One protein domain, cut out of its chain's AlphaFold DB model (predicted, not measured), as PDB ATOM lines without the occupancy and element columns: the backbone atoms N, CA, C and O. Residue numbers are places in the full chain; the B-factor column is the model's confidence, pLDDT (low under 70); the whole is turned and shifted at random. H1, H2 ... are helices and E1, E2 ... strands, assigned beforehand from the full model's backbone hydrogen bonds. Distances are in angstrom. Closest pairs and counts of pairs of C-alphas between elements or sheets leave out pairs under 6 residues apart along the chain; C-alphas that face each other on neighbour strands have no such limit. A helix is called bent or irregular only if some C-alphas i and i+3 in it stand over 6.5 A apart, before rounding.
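AT A GLANCE: This is residues 46 to 101 and 113 to 203 of the 220 residues of an uncharacterized protein of Salpingoeca rosetta (strain ATCC 50818 / BSB-021) (UniProt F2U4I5). A strongly twisted, curled sheet of five strands, with the long hairpin E2 and E3 at its middle, lies between the long helix H4 on one face and the short helix H5 on the other: three layers, helices on both faces of a sheet. H2 packs side by side on H4, away from the sheet. The printed part has 147 residues, with five named helices and five named strands in the order E1 H1 H2 H3 H4 E2 E3 H5 E4 E5; the mixed sheet runs E1, E3, E2, E4, E5. The class is mixed, helices and strands; the whole is compact, with a radius of gyration of the C-alphas of 16.3 A and spans of 45 by 39 by 26 A.

HOW THE PARTS SIT: Edge strand E1, residues 46 to 50, is antiparallel to E3, residues 159 to 169, with N 48 and O 166 2.9 A apart. H1, residues 71 to 75, is only just not on the sheet, with 4 pairs of C-alphas within 10 A. H2, residues 80 to 94, touches H4, residues 113 to 143, at a shallow tilt of 16 degrees, opposite ways; their closest C-alphas are those of Val 94 and Ala 127, 5.5 A. H3, residues 96 to 99, touches H4 with H4's residues 120 to 124 alone; the closest C-alphas are those of Lys 97 and Tyr 124, 6.6 A. H4 is on the sheet at a height of 4.8 A. E2, residues 146 to 156, and E3 are an antiparallel hairpin, with N 152 and O 163 2.9 A apart. H5, residues 172 to 180, is on the sheet at a height of 7.9 A, over E2 and slantwise to it at 46 degrees on the local plane. E4, residues 184 to 188, is parallel to E2, with N 153 and O 185 2.8 A apart. It forms a hairpin with edge strand E5, residues 193 to 196, where N 186 and O 195 are 2.8 A apart. In H1, H2 and H5 every O i to N i+4 pair is within hydrogen-bond range, in H4 22 of 27; H3 is too short for such a pair.

IN THESE COORDINATES: E1 begins at C-alpha 46 (242.323, -5.703, -79.512). H2 is 20.6 A long. H4 runs 44.7 A from C-alpha 113 (226.603, 22.429, -59.409), with a kink of 42 degrees near residue 137; it is irregular, but only just, with C-alphas 138 and 141 7.0 A apart. E2 is 32.1 A long and E3 31.5 A. E5 ends at C-alpha 196 (241.498, -4.386, -58.724).

THE WHOLE: The C-alphas farthest apart are those of Arg 75 and Pro 113, 48.1 A. Residues 102 to 112 are not printed; C-alphas 101 and 113 are 12.1 A apart. The link from E1 to H1, 20 residues, is long. The mean pLDDT of the printed part is 79.7; it is under 70 at 38 residues, namely residues 52 to 65, 95 to 101, 113 to 120, 192 to 193 and 197 to 203.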
ATOM      1  N   LEU A  46     242.105  -7.025 -78.932       93.50
ATOM      2  CA  LEU A  46     242.323  -5.703 -79.512       93.50
ATOM      3  C   LEU A  46     241.960  -4.607 -78.507       93.50
ATOM      4  O   LEU A  46     240.921  -4.661 -77.850       93.50
ATOM      5  N   ILE A  47     242.813  -3.589 -78.401       91.12
ATOM      6  CA  ILE A  47     242.712  -2.552 -77.375       91.12
ATOM      7  C   ILE A  47     242.732  -1.147 -78.009       91.12
ATOM      8  O   ILE A  47     243.775  -0.640 -78.436       91.12
ATOM      9  N   PHE A  48     241.585  -0.461 -78.016       88.81
ATOM     10  CA  PHE A  48     241.414   0.839 -78.680       88.81
ATOM     11  C   PHE A  48     241.325   2.021 -77.703       88.81
ATOM     12  O   PHE A  48     240.697   1.899 -76.651       88.81
ATOM     13  N   PRO A  49     241.896   3.204 -78.022       84.56
ATOM     14  CA  PRO A  49     241.696   4.410 -77.217       84.56
ATOM     15  C   PRO A  49     240.208   4.760 -77.096       84.56
ATOM     16  O   PRO A  49     239.535   4.878 -78.114       84.56
ATOM     17  N   PHE A  50     239.711   5.002 -75.880       81.25
ATOM     18  CA  PHE A  50     238.332   5.449 -75.676       81.25
ATOM     19  C   PHE A  50     238.315   6.723 -74.830       81.25
ATOM     20  O   PHE A  50     238.577   6.701 -73.624       81.25
ATOM     21  N   PHE A  51     238.058   7.869 -75.462       73.56
ATOM     22  CA  PHE A  51     238.158   9.162 -74.788       73.56
ATOM     23  C   PHE A  51     236.796   9.629 -74.266       73.56
ATOM     24  O   PHE A  51     235.877   9.923 -75.027       73.56
ATOM     25  N   LYS A  52     236.687   9.791 -72.942       66.81
ATOM     26  CA  LYS A  52     235.572  10.522 -72.320       66.81
ATOM     27  C   LYS A  52     235.610  11.983 -72.789       66.81
ATOM     28  O   LYS A  52     236.604  12.679 -72.562       66.81
ATOM     29  N   THR A  53     234.532  12.469 -73.405       60.00
ATOM     30  CA  THR A  53     234.407  13.868 -73.838       60.00
ATOM     31  C   THR A  53     234.493  14.817 -72.640       60.00
ATOM     32  O   THR A  53     233.660  14.793 -71.727       60.00
ATOM     33  N   ARG A  54     235.520  15.678 -72.629       57.78
ATOM     34  CA  ARG A  54     235.704  16.686 -71.572       57.78
ATOM     35  C   ARG A  54     234.623  17.762 -71.665       57.78
ATOM     36  O   ARG A  54     234.070  18.015 -72.731       57.78
ATOM     37  N   TRP A  55     234.354  18.424 -70.538       51.22
ATOM     38  CA  TRP A  55     233.206  19.322 -70.350       51.22
ATOM     39  C   TRP A  55     232.996  20.345 -71.478       51.22
ATOM     40  O   TRP A  55     231.854  20.534 -71.893       51.22
ATOM     41  N   CYS A  56     234.093  20.908 -72.001       50.84
ATOM     42  CA  CYS A  56     234.125  21.927 -73.056       50.84
ATOM     43  C   CYS A  56     235.002  21.516 -74.261       50.84
ATOM     44  O   CYS A  56     235.679  22.362 -74.838       50.84
ATOM     45  N   SER A  57     235.080  20.223 -74.606       50.59
ATOM     46  CA  SER A  57     235.944  19.742 -75.698       50.59
ATOM     47  C   SER A  57     235.209  18.801 -76.646       50.59
ATOM     48  O   SER A  57     234.754  17.731 -76.243       50.59
ATOM     49  N   THR A  58     235.181  19.178 -77.923       50.38
ATOM     50  CA  THR A  58     234.779  18.359 -79.075       50.38
ATOM     51  C   THR A  58     235.913  17.414 -79.481       50.38
ATOM     52  O   THR A  58     236.389  17.444 -80.613       50.38
ATOM     53  N   ARG A  59     236.430  16.623 -78.534       54.25
ATOM     54  CA  ARG A  59     237.368  15.549 -78.871       54.25
ATOM     55  C   ARG A  59     236.552  14.344 -79.321       54.25
ATOM     56  O   ARG A  59     235.766  13.845 -78.516       54.25
ATOM     57  N   ASN A  60     236.796  13.880 -80.545       56.72
ATOM     58  CA  ASN A  60     236.251  12.629 -81.066       56.72
ATOM     59  C   ASN A  60     236.444  11.523 -80.014       56.72
ATOM     60  O   ASN A  60     237.535  11.366 -79.452       56.72
ATOM     61  N   ALA A  61     235.367  10.800 -79.690       55.88
ATOM     62  CA  ALA A  61     235.420   9.733 -78.686       55.88
ATOM     63  C   ALA A  61     236.335   8.577 -79.135       55.88
ATOM     64  O   ALA A  61     237.002   7.946 -78.309       55.88
ATOM     65  N   LEU A  62     236.367   8.364 -80.452       62.91
ATOM     66  CA  LEU A  62     237.219   7.441 -81.187       62.91
ATOM     67  C   LEU A  62     238.536   8.124 -81.577       62.91
ATOM     68  O   LEU A  62     238.580   9.332 -81.815       62.91
ATOM     69  N   ALA A  63     239.606   7.342 -81.664       65.12
ATOM     70  CA  ALA A  63     240.828   7.764 -82.339       65.12
ATOM     71  C   ALA A  63     240.745   7.450 -83.842       65.12
ATOM     72  O   ALA A  63     240.042   6.523 -84.243       65.12
ATOM     73  N   ASP A  64     241.496   8.186 -84.663       67.00
ATOM     74  CA  ASP A  64     241.438   8.113 -86.136       67.00
ATOM     75  C   ASP A  64     241.696   6.695 -86.691       67.00
ATOM     76  O   ASP A  64     241.228   6.339 -87.769       67.00
ATOM     77  N   ASN A  65     242.383   5.844 -85.921       67.19
ATOM     78  CA  ASN A  65     242.624   4.437 -86.244       67.19
ATOM     79  C   ASN A  65     241.392   3.518 -86.087       67.19
ATOM     80  O   ASN A  65     241.536   2.312 -86.250       67.19
ATOM     81  N   MET A  66     240.218   4.054 -85.740       73.75
ATOM     82  CA  MET A  66     238.950   3.313 -85.642       73.75
ATOM     83  C   MET A  66     237.990   3.603 -86.809       73.75
ATOM     84  O   MET A  66     236.877   3.089 -86.817       73.75
ATOM     85  N   LEU A  67     238.404   4.396 -87.806       80.62
ATOM     86  CA  LEU A  67     237.613   4.678 -89.021       80.62
ATOM     87  C   LEU A  67     237.537   3.483 -89.993       80.62
ATOM     88  O   LEU A  67     236.673   3.435 -90.872       80.62
ATOM     89  N   GLN A  68     238.453   2.527 -89.846       89.44
ATOM     90  CA  GLN A  68     238.512   1.276 -90.600       89.44
ATOM     91  C   GLN A  68     238.348   0.099 -89.641       89.44
ATOM     92  O   GLN A  68     238.810   0.165 -88.498       89.44
ATOM     93  N   VAL A  69     237.704  -0.968 -90.112       92.75
ATOM     94  CA  VAL A  69     237.627  -2.228 -89.378       92.75
ATOM     95  C   VAL A  69     239.054  -2.779 -89.182       92.75
ATOM     96  O   VAL A  69     239.831  -2.822 -90.141       92.75
ATOM     97  N   PRO A  70     239.445  -3.166 -87.955       91.94
ATOM     98  CA  PRO A  70     240.708  -3.854 -87.700       91.94
ATOM     99  C   PRO A  70     240.829  -5.123 -88.547       91.94
ATOM    100  O   PRO A  70     239.849  -5.853 -88.705       91.94
ATOM    101  N   GLU A  71     242.029  -5.414 -89.056       93.12
ATOM    102  CA  GLU A  71     242.264  -6.577 -89.925       93.12
ATOM    103  C   GLU A  71     241.882  -7.888 -89.220       93.12
ATOM    104  O   GLU A  71     241.308  -8.787 -89.829       93.12
ATOM    105  N   GLU A  72     242.138  -7.970 -87.917       93.12
ATOM    106  CA  GLU A  72     241.760  -9.097 -87.077       93.12
ATOM    107  C   GLU A  72     240.233  -9.277 -87.047       93.12
ATOM    108  O   GLU A  72     239.756 -10.366 -87.345       93.12
ATOM    109  N   LEU A  73     239.445  -8.218 -86.808       94.00
ATOM    110  CA  LEU A  73     237.974  -8.314 -86.807       94.00
ATOM    111  C   LEU A  73     237.406  -8.648 -88.194       94.00
ATOM    112  O   LEU A  73     236.458  -9.428 -88.295       94.00
ATOM    113  N   ALA A  74     238.016  -8.126 -89.261       95.00
ATOM    114  CA  ALA A  74     237.627  -8.450 -90.632       95.00
ATOM    115  C   ALA A  74     237.798  -9.948 -90.949       95.00
ATOM    116  O   ALA A  74     236.947 -10.534 -91.620       95.00
ATOM    117  N   ARG A  75     238.845 -10.603 -90.420       94.56
ATOM    118  CA  ARG A  75     239.046 -12.062 -90.560       94.56
ATOM    119  C   ARG A  75     237.963 -12.887 -89.858       94.56
ATOM    120  O   ARG A  75     237.676 -13.988 -90.317       94.56
ATOM    121  N   HIS A  76     237.349 -12.360 -88.799       93.19
ATOM    122  CA  HIS A  76     236.199 -12.980 -88.130       93.19
ATOM    123  C   HIS A  76     234.851 -12.661 -88.801       93.19
ATOM    124  O   HIS A  76     233.818 -13.109 -88.319       93.19
ATOM    125  N   GLY A  77     234.839 -11.926 -89.920       94.69
ATOM    126  CA  GLY A  77     233.626 -11.623 -90.685       94.69
ATOM    127  C   GLY A  77     232.934 -10.309 -90.313       94.69
ATOM    128  O   GLY A  77     231.860 -10.032 -90.843       94.69
ATOM    129  N   VAL A  78     233.532  -9.474 -89.454       95.19
ATOM    130  CA  VAL A  78     233.019  -8.119 -89.189       95.19
ATOM    131  C   VAL A  78     233.222  -7.263 -90.439       95.19
ATOM    132  O   VAL A  78     234.357  -7.026 -90.855       95.19
ATOM    133  N   THR A  79     232.135  -6.791 -91.053       96.38
ATOM    134  CA  THR A  79     232.233  -5.972 -92.267       96.38
ATOM    135  C   THR A  79     232.626  -4.527 -91.944       96.38
ATOM    136  O   THR A  79     232.412  -4.028 -90.836       96.38
ATOM    137  N   GLN A  80     233.193  -3.827 -92.933       95.31
ATOM    138  CA  GLN A  80     233.471  -2.391 -92.825       95.31
ATOM    139  C   GLN A  80     232.181  -1.583 -92.602       95.31
ATOM    140  O   GLN A  80     232.204  -0.619 -91.838       95.31
ATOM    141  N   ASP A  81     231.073  -1.995 -93.222       94.94
ATOM    142  CA  ASP A  81     229.783  -1.304 -93.147       94.94
ATOM    143  C   ASP A  81     229.148  -1.462 -91.755       94.94
ATOM    144  O   ASP A  81     228.709  -0.475 -91.163       94.94
ATOM    145  N   ASP A  82     229.181  -2.672 -91.177       94.25
ATOM    146  CA  ASP A  82     228.743  -2.915 -89.794       94.25
ATOM    147  C   ASP A  82     229.598  -2.121 -88.803       94.25
ATOM    148  O   ASP A  82     229.075  -1.469 -87.893       94.25
ATOM    149  N   TRP A  83     230.922  -2.145 -88.986       94.31
ATOM    150  CA  TRP A  83     231.848  -1.405 -88.138       94.31
ATOM    151  C   TRP A  83     231.566   0.103 -88.183       94.31
ATOM    152  O   TRP A  83     231.406   0.722 -87.129       94.31
ATOM    153  N   GLN A  84     231.432   0.689 -89.378       92.56
ATOM    154  CA  GLN A  84     231.089   2.105 -89.542       92.56
ATOM    155  C   GLN A  84     229.728   2.435 -88.931       92.56
ATOM    156  O   GLN A  84     229.649   3.355 -88.121       92.56
ATOM    157  N   LEU A  85     228.688   1.640 -89.202       93.19
ATOM    158  CA  LEU A  85     227.360   1.823 -88.611       93.19
ATOM    159  C   LEU A  85     227.418   1.878 -87.076       93.19
ATOM    160  O   LEU A  85     226.733   2.695 -86.454       93.19
ATOM    161  N   TRP A  86     228.227   1.027 -86.442       93.00
ATOM    162  CA  TRP A  86     228.373   1.018 -84.988       93.00
ATOM    163  C   TRP A  86     229.269   2.133 -84.446       93.00
ATOM    164  O   TRP A  86     228.950   2.673 -83.383       93.00
ATOM    165  N   MET A  87     230.318   2.544 -85.157       90.06
ATOM    166  CA  MET A  87     231.118   3.721 -84.790       90.06
ATOM    167  C   MET A  87     230.313   5.027 -84.933       90.06
ATOM    168  O   MET A  87     230.333   5.863 -84.026       90.06
ATOM    169  N   ASP A  88     229.493   5.156 -85.976       88.00
ATOM    170  CA  ASP A  88     228.570   6.281 -86.174       88.00
ATOM    171  C   ASP A  88     227.471   6.291 -85.102       88.00
ATOM    172  O   ASP A  88     227.158   7.337 -84.519       88.00
ATOM    173  N   LYS A  89     226.908   5.119 -84.757       88.06
ATOM    174  CA  LYS A  89     225.992   4.971 -83.610       88.06
ATOM    175  C   LYS A  89     226.664   5.402 -82.301       88.06
ATOM    176  O   LYS A  89     225.979   6.009 -81.476       88.06
ATOM    177  N   LEU A  90     227.954   5.124 -82.086       85.25
ATOM    178  CA  LEU A  90     228.683   5.586 -80.898       85.25
ATOM    179  C   LEU A  90     228.769   7.116 -80.881       85.25
ATOM    180  O   LEU A  90     228.390   7.744 -79.888       85.25
ATOM    181  N   GLU A  91     229.247   7.720 -81.969       81.19
ATOM    182  CA  GLU A  91     229.400   9.171 -82.081       81.19
ATOM    183  C   GLU A  91     228.059   9.885 -81.856       81.19
ATOM    184  O   GLU A  91     227.927  10.695 -80.931       81.19
ATOM    185  N   THR A  92     227.029   9.498 -82.607       79.56
ATOM    186  CA  THR A  92     225.695  10.115 -82.558       79.56
ATOM    187  C   THR A  92     224.948   9.886 -81.241       79.56
ATOM    188  O   THR A  92     224.286  10.803 -80.754       79.56
ATOM    189  N   ASN A  93     225.043   8.708 -80.609       77.06
ATOM    190  CA  ASN A  93     224.249   8.409 -79.407       77.06
ATOM    191  C   ASN A  93     224.959   8.715 -78.087       77.06
ATOM    192  O   ASN A  93     224.274   8.875 -77.066       77.06
ATOM    193  N   VAL A  94     226.294   8.793 -78.078       71.12
ATOM    194  CA  VAL A  94     227.091   9.012 -76.860       71.12
ATOM    195  C   VAL A  94     227.638  10.442 -76.779       71.12
ATOM    196  O   VAL A  94     227.556  11.044 -75.703       71.12
ATOM    197  N   GLN A  95     228.130  11.040 -77.874       65.56
ATOM    198  CA  GLN A  95     228.763  12.368 -77.807       65.56
ATOM    199  C   GLN A  95     227.813  13.544 -77.506       65.56
ATOM    200  O   GLN A  95     228.139  14.315 -76.594       65.56
ATOM    201  N   PRO A  96     226.642  13.734 -78.156       58.09
ATOM    202  CA  PRO A  96     225.816  14.928 -77.921       58.09
ATOM    203  C   PRO A  96     225.198  14.974 -76.514       58.09
ATOM    204  O   PRO A  96     224.953  16.050 -75.967       58.09
ATOM    205  N   LYS A  97     225.060  13.814 -75.850       55.12
ATOM    206  CA  LYS A  97     224.696  13.724 -74.421       55.12
ATOM    207  C   LYS A  97     225.772  14.308 -73.490       55.12
ATOM    208  O   LYS A  97     225.508  14.490 -72.301       55.12
ATOM    209  N   SER A  98     226.957  14.628 -74.016       50.41
ATOM    210  CA  SER A  98     227.995  15.386 -73.319       50.41
ATOM    211  C   SER A  98     227.951  16.891 -73.638       50.41
ATOM    212  O   SER A  98     227.948  17.694 -72.710       50.41
ATOM    213  N   THR A  99     227.874  17.323 -74.897       49.69
ATOM    214  CA  THR A  99     228.130  18.733 -75.263       49.69
ATOM    215  C   THR A  99     227.005  19.715 -74.902       49.69
ATOM    216  O   THR A  99     227.288  20.876 -74.607       49.69
ATOM    217  N   SER A 100     225.749  19.261 -74.834       48.47
ATOM    218  CA  SER A 100     224.534  20.105 -74.831       48.47
ATOM    219  C   SER A 100     224.322  21.099 -73.661       48.47
ATOM    220  O   SER A 100     223.322  21.811 -73.678       48.47
ATOM    221  N   MET A 101     225.176  21.153 -72.630       49.97
ATOM    222  CA  MET A 101     224.893  21.915 -71.387       49.97
ATOM    223  C   MET A 101     225.773  23.152 -71.138       49.97
ATOM    224  O   MET A 101     225.499  23.888 -70.191       49.97
ATOM    225  N   PRO A 113     225.673  23.067 -58.467       56.38
ATOM    226  CA  PRO A 113     226.603  22.429 -59.409       56.38
ATOM    227  C   PRO A 113     226.705  20.893 -59.268       56.38
ATOM    228  O   PRO A 113     226.920  20.195 -60.258       56.38
ATOM    229  N   ILE A 114     226.529  20.347 -58.058       60.12
ATOM    230  CA  ILE A 114     226.751  18.919 -57.751       60.12
ATOM    231  C   ILE A 114     225.778  17.961 -58.483       60.12
ATOM    232  O   ILE A 114     226.262  17.045 -59.156       60.12
ATOM    233  N   PRO A 115     224.435  18.121 -58.419       62.97
ATOM    234  CA  PRO A 115     223.517  17.143 -59.018       62.97
ATOM    235  C   PRO A 115     223.638  17.041 -60.549       62.97
ATOM    236  O   PRO A 115     223.457  15.958 -61.110       62.97
ATOM    237  N   ILE A 116     223.997  18.133 -61.235       64.88
ATOM    238  CA  ILE A 116     224.127  18.168 -62.702       64.88
ATOM    239  C   ILE A 116     225.267  17.251 -63.184       64.88
ATOM    240  O   ILE A 116     225.112  16.542 -64.184       64.88
ATOM    241  N   LEU A 117     226.393  17.218 -62.462       62.72
ATOM    242  CA  LEU A 117     227.554  16.388 -62.808       62.72
ATOM    243  C   LEU A 117     227.222  14.890 -62.747       62.72
ATOM    244  O   LEU A 117     227.468  14.162 -63.713       62.72
ATOM    245  N   VAL A 118     226.584  14.449 -61.657       67.31
ATOM    246  CA  VAL A 118     226.198  13.043 -61.444       67.31
ATOM    247  C   VAL A 118     225.205  12.572 -62.512       67.31
ATOM    248  O   VAL A 118     225.354  11.482 -63.068       67.31
ATOM    249  N   VAL A 119     224.211  13.400 -62.860       69.94
ATOM    250  CA  VAL A 119     223.230  13.074 -63.910       69.94
ATOM    251  C   VAL A 119     223.900  12.921 -65.281       69.94
ATOM    252  O   VAL A 119     223.578  11.981 -66.012       69.94
ATOM    253  N   ARG A 120     224.856  13.791 -65.633       67.31
ATOM    254  CA  ARG A 120     225.579  13.718 -66.917       67.31
ATOM    255  C   ARG A 120     226.459  12.470 -67.013       67.31
ATOM    256  O   ARG A 120     226.404  11.785 -68.033       67.31
ATOM    257  N   GLN A 121     227.206  12.131 -65.960       71.44
ATOM    258  CA  GLN A 121     228.025  10.913 -65.932       71.44
ATOM    259  C   GLN A 121     227.163   9.649 -66.087       71.44
ATOM    260  O   GLN A 121     227.472   8.798 -66.921       71.44
ATOM    261  N   ARG A 122     226.024   9.575 -65.382       72.88
ATOM    262  CA  ARG A 122     225.056   8.470 -65.514       72.88
ATOM    263  C   ARG A 122     224.454   8.370 -66.920       72.88
ATOM    264  O   ARG A 122     224.299   7.263 -67.429       72.88
ATOM    265  N   ARG A 123     224.134   9.497 -67.571       77.38
ATOM    266  CA  ARG A 123     223.638   9.516 -68.965       77.38
ATOM    267  C   ARG A 123     224.682   9.004 -69.958       77.38
ATOM    268  O   ARG A 123     224.319   8.239 -70.846       77.38
ATOM    269  N   TYR A 124     225.948   9.389 -69.793       78.88
ATOM    270  CA  TYR A 124     227.055   8.895 -70.616       78.88
ATOM    271  C   TYR A 124     227.273   7.389 -70.420       78.88
ATOM    272  O   TYR A 124     227.215   6.645 -71.392       78.88
ATOM    273  N   GLN A 125     227.419   6.919 -69.174       80.56
ATOM    274  CA  GLN A 125     227.596   5.490 -68.873       80.56
ATOM    275  C   GLN A 125     226.432   4.637 -69.392       80.56
ATOM    276  O   GLN A 125     226.662   3.590 -69.987       80.56
ATOM    277  N   ARG A 126     225.181   5.105 -69.246       84.06
ATOM    278  CA  ARG A 126     224.012   4.422 -69.819       84.06
ATOM    279  C   ARG A 126     224.069   4.364 -71.348       84.06
ATOM    280  O   ARG A 126     223.729   3.329 -71.901       84.06
ATOM    281  N   ALA A 127     224.486   5.438 -72.019       84.00
ATOM    282  CA  ALA A 127     224.587   5.463 -73.478       84.00
ATOM    283  C   ALA A 127     225.707   4.545 -74.001       84.00
ATOM    284  O   ALA A 127     225.475   3.817 -74.958       84.00
ATOM    285  N   VAL A 128     226.876   4.531 -73.345       86.19
ATOM    286  CA  VAL A 128     227.973   3.595 -73.658       86.19
ATOM    287  C   VAL A 128     227.529   2.151 -73.438       86.19
ATOM    288  O   VAL A 128     227.734   1.330 -74.322       86.19
ATOM    289  N   LYS A 129     226.857   1.848 -72.316       88.00
ATOM    290  CA  LYS A 129     226.316   0.506 -72.063       88.00
ATOM    291  C   LYS A 129     225.293   0.091 -73.126       88.00
ATOM    292  O   LYS A 129     225.443  -0.967 -73.705       88.00
ATOM    293  N   GLN A 130     224.305   0.933 -73.437       90.44
ATOM    294  CA  GLN A 130     223.306   0.631 -74.474       90.44
ATOM    295  C   GLN A 130     223.935   0.391 -75.854       90.44
ATOM    296  O   GLN A 130     223.452  -0.450 -76.608       90.44
ATOM    297  N   TRP A 131     225.006   1.119 -76.177       92.56
ATOM    298  CA  TRP A 131     225.773   0.909 -77.399       92.56
ATOM    299  C   TRP A 131     226.554  -0.417 -77.371       92.56
ATOM    300  O   TRP A 131     226.432  -1.184 -78.319       92.56
ATOM    301  N   LEU A 132     227.276  -0.725 -76.283       93.31
ATOM    302  CA  LEU A 132     227.981  -2.003 -76.098       93.31
ATOM    303  C   LEU A 132     227.025  -3.198 -76.144       93.31
ATOM    304  O   LEU A 132     227.287  -4.153 -76.863       93.31
ATOM    305  N   ASP A 133     225.918  -3.147 -75.398       94.44
ATOM    306  CA  ASP A 133     224.921  -4.219 -75.322       94.44
ATOM    307  C   ASP A 133     224.344  -4.519 -76.721       94.44
ATOM    308  O   ASP A 133     224.199  -5.679 -77.101       94.44
ATOM    309  N   GLY A 134     224.062  -3.475 -77.514       95.06
ATOM    310  CA  GLY A 134     223.597  -3.609 -78.896       95.06
ATOM    311  C   GLY A 134     224.672  -4.134 -79.851       95.06
ATOM    312  O   GLY A 134     224.410  -5.069 -80.601       95.06
ATOM    313  N   PHE A 135     225.886  -3.578 -79.799       94.38
ATOM    314  CA  PHE A 135     226.989  -3.965 -80.686       94.38
ATOM    315  C   PHE A 135     227.438  -5.408 -80.434       94.38
ATOM    316  O   PHE A 135     227.599  -6.188 -81.374       94.38
ATOM    317  N   ASN A 136     227.536  -5.797 -79.157       96.75
ATOM    318  CA  ASN A 136     227.794  -7.175 -78.762       96.75
ATOM    319  C   ASN A 136     226.711  -8.113 -79.298       96.75
ATOM    320  O   ASN A 136     227.041  -9.128 -79.899       96.75
ATOM    321  N   LYS A 137     225.431  -7.772 -79.124       96.69
ATOM    322  CA  LYS A 137     224.318  -8.631 -79.541       96.69
ATOM    323  C   LYS A 137     224.186  -8.780 -81.060       96.69
ATOM    324  O   LYS A 137     223.896  -9.874 -81.532       96.69
ATOM    325  N   GLU A 138     224.325  -7.689 -81.811       96.00
ATOM    326  CA  GLU A 138     224.064  -7.677 -83.258       96.00
ATOM    327  C   GLU A 138     225.280  -8.104 -84.094       96.00
ATOM    328  O   GLU A 138     225.077  -8.665 -85.167       96.00
ATOM    329  N   VAL A 139     226.518  -7.878 -83.627       94.62
ATOM    330  CA  VAL A 139     227.737  -8.122 -84.430       94.62
ATOM    331  C   VAL A 139     228.678  -9.147 -83.802       94.62
ATOM    332  O   VAL A 139     229.132 -10.049 -84.494       94.62
ATOM    333  N   PHE A 140     228.993  -9.040 -82.509       93.25
ATOM    334  CA  PHE A 140     230.072  -9.847 -81.920       93.25
ATOM    335  C   PHE A 140     229.634 -11.231 -81.419       93.25
ATOM    336  O   PHE A 140     230.289 -12.218 -81.746       93.25
ATOM    337  N   GLN A 141     228.501 -11.346 -80.722       93.00
ATOM    338  CA  GLN A 141     227.971 -12.626 -80.231       93.00
ATOM    339  C   GLN A 141     227.717 -13.661 -81.347       93.00
ATOM    340  O   GLN A 141     228.095 -14.814 -81.146       93.00
ATOM    341  N   PRO A 142     227.163 -13.306 -82.529       95.00
ATOM    342  CA  PRO A 142     227.028 -14.246 -83.649       95.00
ATOM    343  C   PRO A 142     228.361 -14.790 -84.187       95.00
ATOM    344  O   PRO A 142     228.369 -15.820 -84.857       95.00
ATOM    345  N   LEU A 143     229.471 -14.099 -83.907       92.88
ATOM    346  CA  LEU A 143     230.822 -14.407 -84.381       92.88
ATOM    347  C   LEU A 143     231.738 -14.964 -83.270       92.88
ATOM    348  O   LEU A 143     232.921 -15.186 -83.516       92.88
ATOM    349  N   GLY A 144     231.216 -15.168 -82.053       92.88
ATOM    350  CA  GLY A 144     232.002 -15.635 -80.903       92.88
ATOM    351  C   GLY A 144     232.928 -14.588 -80.275       92.88
ATOM    352  O   GLY A 144     233.807 -14.937 -79.493       92.88
ATOM    353  N   LEU A 145     232.741 -13.313 -80.617       95.50
ATOM    354  CA  LEU A 145     233.548 -12.186 -80.151       95.50
ATOM    355  C   LEU A 145     232.844 -11.483 -78.976       95.50
ATOM    356  O   LEU A 145     231.633 -11.622 -78.775       95.50
ATOM    357  N   TYR A 146     233.573 -10.652 -78.230       96.94
ATOM    358  CA  TYR A 146     232.989  -9.813 -77.176       96.94
ATOM    359  C   TYR A 146     233.757  -8.505 -77.001       96.94
ATOM    360  O   TYR A 146     234.978  -8.476 -77.134       96.94
ATOM    361  N   ALA A 147     233.063  -7.423 -76.649       95.44
ATOM    362  CA  ALA A 147     233.693  -6.157 -76.304       95.44
ATOM    363  C   ALA A 147     233.146  -5.522 -75.027       95.44
ATOM    364  O   ALA A 147     231.951  -5.561 -74.726       95.44
ATOM    365  N   THR A 148     234.038  -4.842 -74.314       94.44
ATOM    366  CA  THR A 148     233.722  -4.086 -73.103       94.44
ATOM    367  C   THR A 148     234.598  -2.841 -72.992       94.44
ATOM    368  O   THR A 148     235.702  -2.777 -73.537       94.44
ATOM    369  N   THR A 149     234.120  -1.818 -72.286       91.56
ATOM    370  CA  THR A 149     234.956  -0.663 -71.936       91.56
ATOM    371  C   THR A 149     235.604  -0.879 -70.583       91.56
ATOM    372  O   THR A 149     234.911  -1.026 -69.582       91.56
ATOM    373  N   GLN A 150     236.927  -0.787 -70.536       89.94
ATOM    374  CA  GLN A 150     237.707  -0.835 -69.302       89.94
ATOM    375  C   GLN A 150     238.257   0.556 -68.963       89.94
ATOM    376  O   GLN A 150     238.265   1.478 -69.789       89.94
ATOM    377  N   THR A 151     238.640   0.776 -67.707       86.88
ATOM    378  CA  THR A 151     239.172   2.062 -67.233       86.88
ATOM    379  C   THR A 151     240.240   1.871 -66.166       86.88
ATOM    380  O   THR A 151     239.947   1.442 -65.053       86.88
ATOM    381  N   GLY A 152     241.460   2.294 -66.486       85.69
ATOM    382  CA  GLY A 152     242.530   2.489 -65.516       85.69
ATOM    383  C   GLY A 152     242.385   3.844 -64.825       85.69
ATOM    384  O   GLY A 152     242.270   4.881 -65.484       85.69
ATOM    385  N   VAL A 153     242.395   3.836 -63.497       85.06
ATOM    386  CA  VAL A 153     242.410   5.021 -62.634       85.06
ATOM    387  C   VAL A 153     243.801   5.155 -62.036       85.06
ATOM    388  O   VAL A 153     244.311   4.206 -61.451       85.06
ATOM    389  N   VAL A 154     244.416   6.328 -62.152       82.69
ATOM    390  CA  VAL A 154     245.765   6.580 -61.632       82.69
ATOM    391  C   VAL A 154     245.759   7.835 -60.782       82.69
ATOM    392  O   VAL A 154     245.246   8.873 -61.200       82.69
ATOM    393  N   GLN A 155     246.343   7.755 -59.590       78.00
ATOM    394  CA  GLN A 155     246.447   8.896 -58.689       78.00
ATOM    395  C   GLN A 155     247.873   9.445 -58.668       78.00
ATOM    396  O   GLN A 155     248.759   8.896 -58.018       78.00
ATOM    397  N   ILE A 156     248.093  10.565 -59.353       76.31
ATOM    398  CA  ILE A 156     249.378  11.267 -59.383       76.31
ATOM    399  C   ILE A 156     249.279  12.470 -58.441       76.31
ATOM    400  O   ILE A 156     248.651  13.486 -58.753       76.31
ATOM    401  N   ASN A 157     249.905  12.365 -57.266       79.25
ATOM    402  CA  ASN A 157     249.802  13.347 -56.182       79.25
ATOM    403  C   ASN A 157     248.333  13.579 -55.755       79.25
ATOM    404  O   ASN A 157     247.686  12.688 -55.209       79.25
ATOM    405  N   ARG A 158     247.803  14.786 -56.003       77.00
ATOM    406  CA  ARG A 158     246.402  15.175 -55.751       77.00
ATOM    407  C   ARG A 158     245.516  15.104 -57.006       77.00
ATOM    408  O   ARG A 158     244.356  15.496 -56.943       77.00
ATOM    409  N   SER A 159     246.052  14.652 -58.142       72.44
ATOM    410  CA  SER A 159     245.308  14.484 -59.394       72.44
ATOM    411  C   SER A 159     244.883  13.029 -59.568       72.44
ATOM    412  O   SER A 159     245.713  12.128 -59.456       72.44
ATOM    413  N   ARG A 160     243.604  12.801 -59.880       78.62
ATOM    414  CA  ARG A 160     243.092  11.515 -60.369       78.62
ATOM    415  C   ARG A 160     242.962  11.609 -61.883       78.62
ATOM    416  O   ARG A 160     242.153  12.390 -62.382       78.62
ATOM    417  N   GLU A 161     243.736  10.809 -62.600       80.00
ATOM    418  CA  GLU A 161     243.600  10.637 -64.042       80.00
ATOM    419  C   GLU A 161     242.852   9.336 -64.341       80.00
ATOM    420  O   GLU A 161     243.024   8.328 -63.657       80.00
ATOM    421  N   GLU A 162     241.989   9.365 -65.353       80.88
ATOM    422  CA  GLU A 162     241.259   8.191 -65.826       80.88
ATOM    423  C   GLU A 162     241.562   7.980 -67.303       80.88
ATOM    424  O   GLU A 162     241.390   8.890 -68.120       80.88
ATOM    425  N   ILE A 163     241.986   6.769 -67.642       83.31
ATOM    426  CA  ILE A 163     242.282   6.349 -69.005       83.31
ATOM    427  C   ILE A 163     241.340   5.195 -69.311       83.31
ATOM    428  O   ILE A 163     241.368   4.174 -68.634       83.31
ATOM    429  N   SER A 164     240.489   5.374 -70.317       85.31
ATOM    430  CA  SER A 164     239.544   4.353 -70.763       85.31
ATOM    431  C   SER A 164     239.966   3.795 -72.123       85.31
ATOM    432  O   SER A 164     240.635   4.466 -72.919       85.31
ATOM    433  N   TRP A 165     239.587   2.550 -72.380       89.44
ATOM    434  CA  TRP A 165     239.765   1.882 -73.664       89.44
ATOM    435  C   TRP A 165     238.602   0.933 -73.931       89.44
ATOM    436  O   TRP A 165     237.928   0.483 -73.004       89.44
ATOM    437  N   LEU A 166     238.376   0.657 -75.211       91.75
ATOM    438  CA  LEU A 166     237.523  -0.432 -75.660       91.75
ATOM    439  C   LEU A 166     238.419  -1.661 -75.822       91.75
ATOM    440  O   LEU A 166     239.376  -1.615 -76.597       91.75
ATOM    441  N   ALA A 167     238.137  -2.716 -75.067       94.12
ATOM    442  CA  ALA A 167     238.735  -4.029 -75.256       94.12
ATOM    443  C   ALA A 167     237.782  -4.883 -76.099       94.12
ATOM    444  O   ALA A 167     236.578  -4.875 -75.844       94.12
ATOM    445  N   VAL A 168     238.321  -5.588 -77.093       95.88
ATOM    446  CA  VAL A 168     237.583  -6.516 -77.959       95.88
ATOM    447  C   VAL A 168     238.332  -7.844 -77.977       95.88
ATOM    448  O   VAL A 168     239.463  -7.895 -78.457       95.88
ATOM    449  N   ALA A 169     237.716  -8.891 -77.444       97.00
ATOM    450  CA  ALA A 169     238.183 -10.264 -77.562       97.00
ATOM    451  C   ALA A 169     237.842 -10.814 -78.952       97.00
ATOM    452  O   ALA A 169     236.718 -10.637 -79.432       97.00
ATOM    453  N   THR A 170     238.810 -11.469 -79.591       96.12
ATOM    454  CA  THR A 170     238.680 -12.072 -80.927       96.12
ATOM    455  C   THR A 170     238.518 -13.596 -80.888       96.12
ATOM    456  O   THR A 170     238.242 -14.215 -81.911       96.12
ATOM    457  N   THR A 171     238.643 -14.215 -79.712       94.88
ATOM    458  CA  THR A 171     238.427 -15.653 -79.490       94.88
ATOM    459  C   THR A 171     237.387 -15.883 -78.393       94.88
ATOM    460  O   THR A 171     237.174 -15.015 -77.548       94.88
ATOM    461  N   HIS A 172     236.754 -17.062 -78.393       94.31
ATOM    462  CA  HIS A 172     235.775 -17.447 -77.370       94.31
ATOM    463  C   HIS A 172     236.385 -17.466 -75.961       94.31
ATOM    464  O   HIS A 172     235.856 -16.818 -75.065       94.31
ATOM    465  N   ASP A 173     237.530 -18.133 -75.785       95.69
ATOM    466  CA  ASP A 173     238.219 -18.223 -74.491       95.69
ATOM    467  C   ASP A 173     238.546 -16.828 -73.926       95.69
ATOM    468  O   ASP A 173     238.366 -16.558 -72.739       95.69
ATOM    469  N   GLU A 174     238.974 -15.901 -74.791       95.38
ATOM    470  CA  GLU A 174     239.279 -14.530 -74.382       95.38
ATOM    471  C   GLU A 174     238.017 -13.680 -74.173       95.38
ATOM    472  O   GLU A 174     238.029 -12.750 -73.367       95.38
ATOM    473  N   ALA A 175     236.906 -13.998 -74.845       95.12
ATOM    474  CA  ALA A 175     235.610 -13.388 -74.568       95.12
ATOM    475  C   ALA A 175     235.120 -13.774 -73.165       95.12
ATOM    476  O   ALA A 175     234.720 -12.889 -72.406       95.12
ATOM    477  N   ASP A 176     235.236 -15.049 -72.790       94.31
ATOM    478  CA  ASP A 176     234.877 -15.550 -71.459       94.31
ATOM    479  C   ASP A 176     235.775 -14.948 -70.362       94.31
ATOM    480  O   ASP A 176     235.265 -14.521 -69.320       94.31
ATOM    481  N   ASN A 177     237.087 -14.822 -70.607       94.62
ATOM    482  CA  ASN A 177     238.005 -14.088 -69.724       94.62
ATOM    483  C   ASN A 177     237.575 -12.619 -69.568       94.62
ATOM    484  O   ASN A 177     237.453 -12.101 -68.456       94.62
ATOM    485  N   LEU A 178     237.323 -11.931 -70.687       93.06
ATOM    486  CA  LEU A 178     237.023 -10.499 -70.720       93.06
ATOM    487  C   LEU A 178     235.647 -10.156 -70.117       93.06
ATOM    488  O   LEU A 178     235.453  -9.030 -69.658       93.06
ATOM    489  N   MET A 179     234.706 -11.109 -70.083       91.75
ATOM    490  CA  MET A 179     233.440 -10.986 -69.344       91.75
ATOM    491  C   MET A 179     233.620 -11.087 -67.822       91.75
ATOM    492  O   MET A 179     232.860 -10.459 -67.085       91.75
ATOM    493  N   GLN A 180     234.610 -11.853 -67.354       91.25
ATOM    494  CA  GLN A 180     234.931 -12.013 -65.928       91.25
ATOM    495  C   GLN A 180     235.836 -10.890 -65.397       91.25
ATOM    496  O   GLN A 180     235.883 -10.641 -64.191       91.25
ATOM    497  N   GLU A 181     236.555 -10.189 -66.277       88.50
ATOM    498  CA  GLU A 181     237.456  -9.108 -65.881       88.50
ATOM    499  C   GLU A 181     236.734  -7.879 -65.288       88.50
ATOM    500  O   GLU A 181     235.719  -7.409 -65.817       88.50
ATOM    501  N   PRO A 182     237.301  -7.250 -64.239       86.56
ATOM    502  CA  PRO A 182     236.728  -6.037 -63.679       86.56
ATOM    503  C   PRO A 182     236.827  -4.869 -64.670       86.56
ATOM    504  O   PRO A 182     237.877  -4.598 -65.245       86.56
ATOM    505  N   HIS A 183     235.749  -4.090 -64.810       83.19
ATOM    506  CA  HIS A 183     235.734  -2.880 -65.649       83.19
ATOM    507  C   HIS A 183     236.793  -1.845 -65.202       83.19
ATOM    508  O   HIS A 183     237.263  -1.046 -66.021       83.19
ATOM    509  N   MET A 184     237.133  -1.768 -63.910       84.62
ATOM    510  CA  MET A 184     237.944  -0.675 -63.364       84.62
ATOM    511  C   MET A 184     239.137  -1.173 -62.555       84.62
ATOM    512  O   MET A 184     238.967  -1.927 -61.603       84.62
ATOM    513  N   TRP A 185     240.323  -0.667 -62.891       83.00
ATOM    514  CA  TRP A 185     241.592  -1.012 -62.244       83.00
ATOM    515  C   TRP A 185     242.270   0.240 -61.697       83.00
ATOM    516  O   TRP A 185     242.194   1.309 -62.308       83.00
ATOM    517  N   TYR A 186     242.954   0.123 -60.563       83.44
ATOM    518  CA  TYR A 186     243.747   1.194 -59.971       83.44
ATOM    519  C   TYR A 186     245.222   0.965 -60.274       83.44
ATOM    520  O   TYR A 186     245.789  -0.050 -59.882       83.44
ATOM    521  N   TYR A 187     245.876   1.912 -60.944       80.69
ATOM    522  CA  TYR A 187     247.324   1.857 -61.088       80.69
ATOM    523  C   TYR A 187     247.986   2.368 -59.811       80.69
ATOM    524  O   TYR A 187     248.017   3.572 -59.523       80.69
ATOM    525  N   ASN A 188     248.531   1.436 -59.045       75.00
ATOM    526  CA  ASN A 188     249.236   1.712 -57.816       75.00
ATOM    527  C   ASN A 188     250.648   2.218 -58.127       75.00
ATOM    528  O   ASN A 188     251.554   1.471 -58.488       75.00
ATOM    529  N   MET A 189     250.826   3.525 -57.948       72.94
ATOM    530  CA  MET A 189     252.079   4.253 -58.176       72.94
ATOM    531  C   MET A 189     253.278   3.720 -57.383       72.94
ATOM    532  O   MET A 189     254.413   3.934 -57.795       72.94
ATOM    533  N   VAL A 190     253.036   3.090 -56.229       73.50
ATOM    534  CA  VAL A 190     254.091   2.622 -55.318       73.50
ATOM    535  C   VAL A 190     254.591   1.240 -55.735       73.50
ATOM    536  O   VAL A 190     255.788   0.975 -55.666       73.50
ATOM    537  N   THR A 191     253.691   0.363 -56.187       74.69
ATOM    538  CA  THR A 191     254.018  -1.013 -56.603       74.69
ATOM    539  C   THR A 191     254.237  -1.156 -58.110       74.69
ATOM    540  O   THR A 191     254.794  -2.159 -58.554       74.69
ATOM    541  N   GLY A 192     253.789  -0.180 -58.905       69.81
ATOM    542  CA  GLY A 192     253.792  -0.218 -60.368       69.81
ATOM    543  C   GLY A 192     252.769  -1.187 -60.974       69.81
ATOM    544  O   GLY A 192     252.890  -1.518 -62.157       69.81
ATOM    545  N   ARG A 193     251.797  -1.668 -60.186       68.38
ATOM    546  CA  ARG A 193     250.818  -2.700 -60.576       68.38
ATOM    547  C   ARG A 193     249.416  -2.127 -60.781       68.38
ATOM    548  O   ARG A 193     249.089  -1.056 -60.275       68.38
ATOM    549  N   LEU A 194     248.602  -2.859 -61.538       70.19
ATOM    550  CA  LEU A 194     247.155  -2.669 -61.587       70.19
ATOM    551  C   LEU A 194     246.537  -3.515 -60.471       70.19
ATOM    552  O   LEU A 194     246.578  -4.740 -60.541       70.19
ATOM    553  N   ASP A 195     246.001  -2.846 -59.457       76.56
ATOM    554  CA  ASP A 195     245.227  -3.454 -58.379       76.56
ATOM    555  C   ASP A 195     243.730  -3.358 -58.743       76.56
ATOM    556  O   ASP A 195     243.282  -2.357 -59.314       76.56
ATOM    557  N   ASP A 196     242.940  -4.389 -58.445       71.38
ATOM    558  CA  ASP A 196     241.498  -4.386 -58.724       71.38
ATOM    559  C   ASP A 196     240.736  -3.447 -57.759       71.38
ATOM    560  O   ASP A 196     241.075  -3.331 -56.580       71.38
ATOM    561  N   ILE A 197     239.705  -2.754 -58.259       68.31
ATOM    562  CA  ILE A 197     238.832  -1.855 -57.477       68.31
ATOM    563  C   ILE A 197     237.459  -2.499 -57.183       68.31
ATOM    564  O   ILE A 197     236.587  -1.830 -56.622       68.31
ATOM    565  N   SER A 198     237.242  -3.769 -57.546       56.72
ATOM    566  CA  SER A 198     235.990  -4.521 -57.328       56.72
ATOM    567  C   SER A 198     235.336  -4.268 -55.958       56.72
ATOM    568  O   SER A 198     234.152  -3.926 -55.911       56.72
ATOM    569  N   ASP A 199     236.109  -4.287 -54.867       46.03
ATOM    570  CA  ASP A 199     235.583  -4.094 -53.506       46.03
ATOM    571  C   ASP A 199     235.372  -2.630 -53.062       46.03
ATOM    572  O   ASP A 199     234.531  -2.363 -52.199       46.03
ATOM    573  N   SER A 200     236.095  -1.641 -53.610       42.31
ATOM    574  CA  SER A 200     236.126  -0.286 -53.009       42.31
ATOM    575  C   SER A 200     235.211   0.757 -53.668       42.31
ATOM    576  O   SER A 200     234.992   1.839 -53.115       42.31
ATOM    577  N   CYS A 201     234.610   0.453 -54.824       42.44
ATOM    578  CA  CYS A 201     233.901   1.465 -55.620       42.44
ATOM    579  C   CYS A 201     232.395   1.641 -55.297       42.44
ATOM    580  O   CYS A 201     231.749   2.548 -55.832       42.44
ATOM    581  N   CYS A 202     231.821   0.830 -54.398       37.47
ATOM    582  CA  CYS A 202     230.379   0.831 -54.093       37.47
ATOM    583  C   CYS A 202     229.866   2.017 -53.244       37.47
ATOM    584  O   CYS A 202     228.653   2.180 -53.124       37.47
ATOM    585  N   SER A 203     230.729   2.842 -52.637       36.88
ATOM    586  CA  SER A 203     230.281   3.749 -51.562       36.88
ATOM    587  C   SER A 203     229.742   5.126 -51.989       36.88
ATOM    588  O   SER A 203     229.166   5.802 -51.135       36.88
TER     589      SER A 203